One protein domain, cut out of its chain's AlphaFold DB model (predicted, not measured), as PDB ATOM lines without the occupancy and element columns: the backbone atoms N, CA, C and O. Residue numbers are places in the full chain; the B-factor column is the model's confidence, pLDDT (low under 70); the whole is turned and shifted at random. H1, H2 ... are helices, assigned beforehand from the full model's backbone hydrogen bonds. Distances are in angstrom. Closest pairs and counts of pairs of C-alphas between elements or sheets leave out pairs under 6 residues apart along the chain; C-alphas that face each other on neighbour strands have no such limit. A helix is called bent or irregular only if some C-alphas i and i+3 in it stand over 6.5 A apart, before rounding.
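AT A GLANCE: This is residues 28 to 83 of the 216 residues of the protein "uncharacterized protein LOC106560775" of Salmo salar (UniProt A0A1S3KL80). One long bent helix, H3, makes one side of a narrow, loose U, and a thinner side of two shorter helices, H1 and H2, folds back along it. A short stretch, residues 47 to 54, makes the turn at one end of the U, and the two sides have few close contacts. The printed part has 56 residues with three named helices, in the order H1, H2, H3, and no named strand; the class is all helix. The whole is loose, with a radius of gyration of the C-alphas of 13.6 A and spans of 43 by 19 by 11 A.

HOW THE PARTS SIT: By its hydrogen bonds H3, residues 55 to 81, was assigned as one helix, but it is bent: C-alphas 64 and 67 are 6.7 A apart. Its arms are H3a, residues 55 to 64, and H3b, residues 67 to 81, and their lines stand at a steep tilt of 41 degrees. H1, residues 28 to 33, is close to H3b but not clearly touching it, with 2 pairs of C-alphas within 8 A; the closest C-alphas, those of Gly 33 and Phe 76, are 7.1 A apart. H1 and H3b run opposite ways at a steep tilt of 61 degrees. H2, residues 35 to 46, and H3b are near each other, with 7 pairs of C-alphas within 10 A. H1 and H2 meet only through their link. H3a is apart from H1 and from H2. In H1, H3a and H3b every O i to N i+4 pair is within hydrogen-bond range; in H2 2 of 8 are, beside 7 of 9 O i to N i+3 pairs.

IN THESE COORDINATES: The arm H3a is 14.2 A long from first to last C-alpha and begins with C-alpha 55 at (-25.874, -32.964, 56.206). H3b is 21.0 A long and ends with C-alpha 81 at (-39.996, -0.611, 45.725). H2 is 17.7 A long and is irregular: C-alphas 37 and 40 are 7.0 A apart. H1 is 8.5 A long and begins with C-alpha 28 at (-45.281, -14.696, 39.468).

THE WHOLE: The outline is a rod, and the two C-alphas farthest apart, those of Asn 53 and Pro 83, are 43.1 A apart. The first and last printed C-alphas, those of Gly 28 and Pro 83, are 18.2 A apart. The printed part has no cut. The link from H1 to H2 is tight, with 1 residue, and the link from H2 to H3 is short, with 8 residues. Residues 43 to 48, of which 43 to 46 belong to H2, stand free. The mean pLDDT of the printed part is 75.9, and the residues under 70 are 40 to 46 and 48.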
ATOM      1  N   GLY A  28     -45.700 -14.551  40.857       81.50
ATOM      2  CA  GLY A  28     -45.281 -14.696  39.468       81.50
ATOM      3  C   GLY A  28     -44.013 -13.896  39.159       81.50
ATOM      4  O   GLY A  28     -43.075 -14.441  38.588       81.50
ATOM      5  N   ASP A  29     -43.932 -12.637  39.578       82.31
ATOM      6  CA  ASP A  29     -42.765 -11.784  39.328       82.31
ATOM      7  C   ASP A  29     -41.515 -12.274  40.083       82.31
ATOM      8  O   ASP A  29     -40.424 -12.303  39.517       82.31
ATOM      9  N   ILE A  30     -41.670 -12.737  41.330       82.75
ATOM     10  CA  ILE A  30     -40.593 -13.367  42.116       82.75
ATOM     11  C   ILE A  30     -40.125 -14.661  41.450       82.75
ATOM     12  O   ILE A  30     -38.923 -14.926  41.381       82.75
ATOM     13  N   TRP A  31     -41.063 -15.460  40.940       80.69
ATOM     14  CA  TRP A  31     -40.744 -16.688  40.228       80.69
ATOM     15  C   TRP A  31     -39.871 -16.403  39.009       80.69
ATOM     16  O   TRP A  31     -38.776 -16.946  38.907       80.69
ATOM     17  N   HIS A  32     -40.303 -15.506  38.120       78.94
ATOM     18  CA  HIS A  32     -39.550 -15.187  36.906       78.94
ATOM     19  C   HIS A  32     -38.244 -14.431  37.192       78.94
ATOM     20  O   HIS A  32     -37.268 -14.618  36.470       78.94
ATOM     21  N   GLY A  33     -38.222 -13.576  38.219       72.88
ATOM     22  CA  GLY A  33     -37.094 -12.692  38.511       72.88
ATOM     23  C   GLY A  33     -36.008 -13.294  39.402       72.88
ATOM     24  O   GLY A  33     -34.860 -12.868  39.314       72.88
ATOM     25  N   VAL A  34     -36.352 -14.256  40.263       77.19
ATOM     26  CA  VAL A  34     -35.421 -14.822  41.251       77.19
ATOM     27  C   VAL A  34     -35.459 -16.346  41.225       77.19
ATOM     28  O   VAL A  34     -34.437 -16.975  40.964       77.19
ATOM     29  N   SER A  35     -36.618 -16.963  41.466       77.44
ATOM     30  CA  SER A  35     -36.682 -18.406  41.749       77.44
ATOM     31  C   SER A  35     -36.408 -19.300  40.536       77.44
ATOM     32  O   SER A  35     -35.827 -20.368  40.702       77.44
ATOM     33  N   ASN A  36     -36.764 -18.872  39.321       76.94
ATOM     34  CA  ASN A  36     -36.575 -19.661  38.100       76.94
ATOM     35  C   ASN A  36     -35.090 -19.931  37.794       76.94
ATOM     36  O   ASN A  36     -34.749 -20.979  37.263       76.94
ATOM     37  N   VAL A  37     -34.189 -19.026  38.191       76.00
ATOM     38  CA  VAL A  37     -32.733 -19.199  38.012       76.00
ATOM     39  C   VAL A  37     -32.194 -20.358  38.857       76.00
ATOM     40  O   VAL A  37     -31.198 -20.985  38.509       76.00
ATOM     41  N   TYR A  38     -32.869 -20.660  39.964       77.19
ATOM     42  CA  TYR A  38     -32.518 -21.748  40.868       77.19
ATOM     43  C   TYR A  38     -33.363 -23.000  40.620       77.19
ATOM     44  O   TYR A  38     -33.234 -23.969  41.360       77.19
ATOM     45  N   HIS A  39     -34.213 -23.018  39.592       74.06
ATOM     46  CA  HIS A  39     -35.027 -24.189  39.276       74.06
ATOM     47  C   HIS A  39     -34.158 -25.398  38.901       74.06
ATOM     48  O   HIS A  39     -34.413 -26.510  39.357       74.06
ATOM     49  N   ASP A  40     -33.065 -25.154  38.173       67.12
ATOM     50  CA  ASP A  40     -32.079 -26.178  37.801       67.12
ATOM     51  C   ASP A  40     -31.351 -26.773  39.022       67.12
ATOM     52  O   ASP A  40     -30.785 -27.861  38.962       67.12
ATOM     53  N   LEU A  41     -31.371 -26.084  40.169       67.94
ATOM     54  CA  LEU A  41     -30.822 -26.610  41.419       67.94
ATOM     55  C   LEU A  41     -31.689 -27.741  41.981       67.94
ATOM     56  O   LEU A  41     -31.163 -28.713  42.513       67.94
ATOM     57  N   PHE A  42     -33.012 -27.618  41.846       63.28
ATOM     58  CA  PHE A  42     -33.965 -28.626  42.308       63.28
ATOM     59  C   PHE A  42     -33.998 -29.851  41.387       63.28
ATOM     60  O   PHE A  42     -34.276 -30.955  41.846       63.28
ATOM     61  N   THR A  43     -33.635 -29.712  40.108       65.06
ATOM     62  CA  THR A  43     -33.505 -30.871  39.209       65.06
ATOM     63  C   THR A  43     -32.318 -31.771  39.565       65.06
ATOM     64  O   THR A  43     -32.381 -32.969  39.301       65.06
ATOM     65  N   LEU A  44     -31.286 -31.256  40.247       65.12
ATOM     66  CA  LEU A  44     -30.143 -32.064  40.711       65.12
ATOM     67  C   LEU A  44     -30.523 -33.098  41.789       65.12
ATOM     68  O   LEU A  44     -29.825 -34.101  41.952       65.12
ATOM     69  N   GLU A  45     -31.623 -32.881  42.517       66.00
ATOM     70  CA  GLU A  45     -32.196 -33.875  43.437       66.00
ATOM     71  C   GLU A  45     -32.731 -35.090  42.663       66.00
ATOM     72  O   GLU A  45     -32.445 -36.238  43.005       66.00
ATOM     73  N   MET A  46     -33.462 -34.842  41.571       60.22
ATOM     74  CA  MET A  46     -34.036 -35.892  40.719       60.22
ATOM     75  C   MET A  46     -32.955 -36.722  40.017       60.22
ATOM     76  O   MET A  46     -33.161 -37.905  39.749       60.22
ATOM     77  N   GLU A  47     -31.789 -36.125  39.775       74.44
ATOM     78  CA  GLU A  47     -30.615 -36.789  39.205       74.44
ATOM     79  C   GLU A  47     -29.769 -37.552  40.245       74.44
ATOM     80  O   GLU A  47     -28.734 -38.113  39.891       74.44
ATOM     81  N   GLN A  48     -30.198 -37.612  41.519       68.44
ATOM     82  CA  GLN A  48     -29.479 -38.267  42.630       68.44
ATOM     83  C   GLN A  48     -28.067 -37.703  42.884       68.44
ATOM     84  O   GLN A  48     -27.218 -38.357  43.490       68.44
ATOM     85  N   ILE A  49     -27.804 -36.468  42.450       71.00
ATOM     86  CA  ILE A  49     -26.521 -35.787  42.677       71.00
ATOM     87  C   ILE A  49     -26.463 -35.230  44.108       71.00
ATOM     88  O   ILE A  49     -25.397 -35.194  44.726       71.00
ATOM     89  N   ILE A  50     -27.612 -34.818  44.653       73.69
ATOM     90  CA  ILE A  50     -27.747 -34.260  46.002       73.69
ATOM     91  C   ILE A  50     -28.550 -35.225  46.875       73.69
ATOM     92  O   ILE A  50     -29.763 -35.341  46.744       73.69
ATOM     93  N   ASP A  51     -27.870 -35.889  47.808       76.06
ATOM     94  CA  ASP A  51     -28.523 -36.604  48.913       76.06
ATOM     95  C   ASP A  51     -29.029 -35.628  49.994       76.06
ATOM     96  O   ASP A  51     -28.231 -34.968  50.663       76.06
ATOM     97  N   ILE A  52     -30.352 -35.557  50.179       78.12
ATOM     98  CA  ILE A  52     -31.022 -34.705  51.180       78.12
ATOM     99  C   ILE A  52     -30.784 -35.204  52.609       78.12
ATOM    100  O   ILE A  52     -30.808 -34.413  53.549       78.12
ATOM    101  N   ASN A  53     -30.520 -36.497  52.793       81.31
ATOM    102  CA  ASN A  53     -30.240 -37.049  54.118       81.31
ATOM    103  C   ASN A  53     -28.782 -36.815  54.543       81.31
ATOM    104  O   ASN A  53     -28.418 -37.095  55.685       81.31
ATOM    105  N   ASN A  54     -27.942 -36.292  53.644       81.56
ATOM    106  CA  ASN A  54     -26.553 -35.973  53.924       81.56
ATOM    107  C   ASN A  54     -26.399 -34.504  54.345       81.56
ATOM    108  O   ASN A  54     -26.494 -33.576  53.537       81.56
ATOM    109  N   GLU A  55     -26.076 -34.294  55.621       77.75
ATOM    110  CA  GLU A  55     -25.874 -32.964  56.206       77.75
ATOM    111  C   GLU A  55     -24.795 -32.137  55.482       77.75
ATOM    112  O   GLU A  55     -24.908 -30.913  55.406       77.75
ATOM    113  N   VAL A  56     -23.774 -32.776  54.895       79.81
ATOM    114  CA  VAL A  56     -22.705 -32.085  54.152       79.81
ATOM    115  C   VAL A  56     -23.234 -31.504  52.843       79.81
ATOM    116  O   VAL A  56     -22.859 -30.393  52.468       79.81
ATOM    117  N   HIS A  57     -24.120 -32.226  52.154       81.19
ATOM    118  CA  HIS A  57     -24.731 -31.751  50.914       81.19
ATOM    119  C   HIS A  57     -25.698 -30.597  51.184       81.19
ATOM    120  O   HIS A  57     -25.626 -29.574  50.502       81.19
ATOM    121  N   LEU A  58     -26.528 -30.705  52.227       79.94
ATOM    122  CA  LEU A  58     -27.394 -29.611  52.675       79.94
ATOM    123  C   LEU A  58     -26.586 -28.378  53.091       79.94
ATOM    124  O   LEU A  58     -26.929 -27.250  52.729       79.94
ATOM    125  N   TRP A  59     -25.485 -28.578  53.819       80.75
ATOM    126  CA  TRP A  59     -24.603 -27.485  54.211       80.75
ATOM    127  C   TRP A  59     -23.958 -26.816  52.995       80.75
ATOM    128  O   TRP A  59     -23.980 -25.590  52.899       80.75
ATOM    129  N   ALA A  60     -23.439 -27.593  52.040       79.25
ATOM    130  CA  ALA A  60     -22.852 -27.064  50.810       79.25
ATOM    131  C   ALA A  60     -23.886 -26.292  49.972       79.25
ATOM    132  O   ALA A  60     -23.586 -25.210  49.461       79.25
ATOM    133  N   LEU A  61     -25.117 -26.803  49.893       79.75
ATOM    134  CA  LEU A  61     -26.232 -26.150  49.214       79.75
ATOM    135  C   LEU A  61     -26.540 -24.788  49.847       79.75
ATOM    136  O   LEU A  61     -26.530 -23.763  49.163       79.75
ATOM    137  N   HIS A  62     -26.749 -24.750  51.165       79.38
ATOM    138  CA  HIS A  62     -26.994 -23.503  51.884       79.38
ATOM    139  C   HIS A  62     -25.815 -22.536  51.759       79.38
ATOM    140  O   HIS A  62     -26.015 -21.361  51.465       79.38
ATOM    141  N   PHE A  63     -24.585 -23.015  51.918       76.94
ATOM    142  CA  PHE A  63     -23.387 -22.186  51.831       76.94
ATOM    143  C   PHE A  63     -23.259 -21.484  50.473       76.94
ATOM    144  O   PHE A  63     -22.919 -20.301  50.409       76.94
ATOM    145  N   VAL A  64     -23.548 -22.194  49.380       78.50
ATOM    146  CA  VAL A  64     -23.392 -21.656  48.023       78.50
ATOM    147  C   VAL A  64     -24.586 -20.802  47.606       78.50
ATOM    148  O   VAL A  64     -24.389 -19.720  47.043       78.50
ATOM    149  N   PHE A  65     -25.809 -21.273  47.849       78.62
ATOM    150  CA  PHE A  65     -27.008 -20.705  47.231       78.62
ATOM    151  C   PHE A  65     -27.758 -19.727  48.128       78.62
ATOM    152  O   PHE A  65     -28.246 -18.720  47.620       78.62
ATOM    153  N   LEU A  66     -27.774 -19.921  49.449       77.38
ATOM    154  CA  LEU A  66     -28.446 -18.996  50.370       77.38
ATOM    155  C   LEU A  66     -27.959 -17.538  50.237       77.38
ATOM    156  O   LEU A  66     -28.802 -16.645  50.125       77.38
ATOM    157  N   PRO A  67     -26.642 -17.230  50.184       79.69
ATOM    158  CA  PRO A  67     -26.199 -15.847  49.997       79.69
ATOM    159  C   PRO A  67     -26.546 -15.279  48.611       79.69
ATOM    160  O   PRO A  67     -26.695 -14.064  48.476       79.69
ATOM    161  N   ARG A  68     -26.677 -16.126  47.582       77.75
ATOM    162  CA  ARG A  68     -27.030 -15.709  46.213       77.75
ATOM    163  C   ARG A  68     -28.520 -15.392  46.105       77.75
ATOM    164  O   ARG A  68     -28.865 -14.291  45.694       77.75
ATOM    165  N   VAL A  69     -29.371 -16.277  46.622       79.12
ATOM    166  CA  VAL A  69     -30.822 -16.061  46.721       79.12
ATOM    167  C   VAL A  69     -31.124 -14.794  47.519       79.12
ATOM    168  O   VAL A  69     -31.889 -13.947  47.068       79.12
ATOM    169  N   ASN A  70     -30.472 -14.596  48.670       79.94
ATOM    170  CA  ASN A  70     -30.672 -13.392  49.481       79.94
ATOM    171  C   ASN A  70     -30.260 -12.104  48.752       79.94
ATOM    172  O   ASN A  70     -30.922 -11.075  48.900       79.94
ATOM    173  N   ARG A  71     -29.186 -12.144  47.952       78.94
ATOM    174  CA  ARG A  71     -28.779 -11.008  47.116       78.94
ATOM    175  C   ARG A  71     -29.831 -10.706  46.056       78.94
ATOM    176  O   ARG A  71     -30.224  -9.549  45.919       78.94
ATOM    177  N   ASP A  72     -30.289 -11.721  45.338       77.75
ATOM    178  CA  ASP A  72     -31.236 -11.545  44.238       77.75
ATOM    179  C   ASP A  72     -32.597 -11.066  44.755       77.75
ATOM    180  O   ASP A  72     -33.191 -10.163  44.171       77.75
ATOM    181  N   LEU A  73     -33.036 -11.553  45.921       79.75
ATOM    182  CA  LEU A  73     -34.213 -11.036  46.621       79.75
ATOM    183  C   LEU A  73     -34.047  -9.570  47.042       79.75
ATOM    184  O   LEU A  73     -34.986  -8.785  46.908       79.75
ATOM    185  N   ALA A  74     -32.869  -9.168  47.529       76.56
ATOM    186  CA  ALA A  74     -32.605  -7.773  47.884       76.56
ATOM    187  C   ALA A  74     -32.627  -6.856  46.647       76.56
ATOM    188  O   ALA A  74     -33.201  -5.763  46.686       76.56
ATOM    189  N   VAL A  75     -32.052  -7.317  45.532       76.62
ATOM    190  CA  VAL A  75     -32.094  -6.614  44.244       76.62
ATOM    191  C   VAL A  75     -33.533  -6.518  43.742       76.62
ATOM    192  O   VAL A  75     -33.979  -5.411  43.441       76.62
ATOM    193  N   PHE A  76     -34.285  -7.618  43.743       78.94
ATOM    194  CA  PHE A  76     -35.698  -7.645  43.364       78.94
ATOM    195  C   PHE A  76     -36.526  -6.670  44.207       78.94
ATOM    196  O   PHE A  76     -37.233  -5.828  43.662       78.94
ATOM    197  N   ALA A  77     -36.376  -6.692  45.534       77.25
ATOM    198  CA  ALA A  77     -37.072  -5.768  46.425       77.25
ATOM    199  C   ALA A  77     -36.731  -4.301  46.114       77.25
ATOM    200  O   ALA A  77     -37.609  -3.438  46.139       77.25
ATOM    201  N   SER A  78     -35.472  -3.998  45.783       70.75
ATOM    202  CA  SER A  78     -35.076  -2.646  45.378       70.75
ATOM    203  C   SER A  78     -35.702  -2.239  44.039       70.75
ATOM    204  O   SER A  78     -36.218  -1.129  43.918       70.75
ATOM    205  N   GLN A  79     -35.728  -3.143  43.060       75.25
ATOM    206  CA  GLN A  79     -36.345  -2.907  41.759       75.25
ATOM    207  C   GLN A  79     -37.860  -2.798  41.859       75.25
ATOM    208  O   GLN A  79     -38.459  -2.097  41.062       75.25
ATOM    209  N   TRP A  80     -38.484  -3.441  42.841       76.12
ATOM    210  CA  TRP A  80     -39.921  -3.361  43.048       76.12
ATOM    211  C   TRP A  80     -40.333  -2.081  43.786       76.12
ATOM    212  O   TRP A  80     -41.308  -1.430  43.423       76.12
ATOM    213  N   ASN A  81     -39.577  -1.678  44.811       75.69
ATOM    214  CA  ASN A  81     -39.996  -0.611  45.725       75.69
ATOM    215  C   ASN A  81     -39.704   0.815  45.230       75.69
ATOM    216  O   ASN A  81     -40.341   1.759  45.704       75.69
ATOM    217  N   HIS A  82     -38.751   0.993  44.311       70.44
ATOM    218  CA  HIS A  82     -38.289   2.316  43.873       70.44
ATOM    219  C   HIS A  82     -38.885   2.871  42.565       70.44
ATOM    220  O   HIS A  82     -38.995   4.098  42.488       70.44
ATOM    221  N   PRO A  83     -39.265   2.090  41.535       75.50
ATOM    222  CA  PRO A  83     -39.782   2.670  40.302       75.50
ATOM    223  C   PRO A  83     -41.208   3.188  40.482       75.50
ATOM    224  O   PRO A  83     -42.022   2.622  41.208       75.50
TER     225      PRO A  83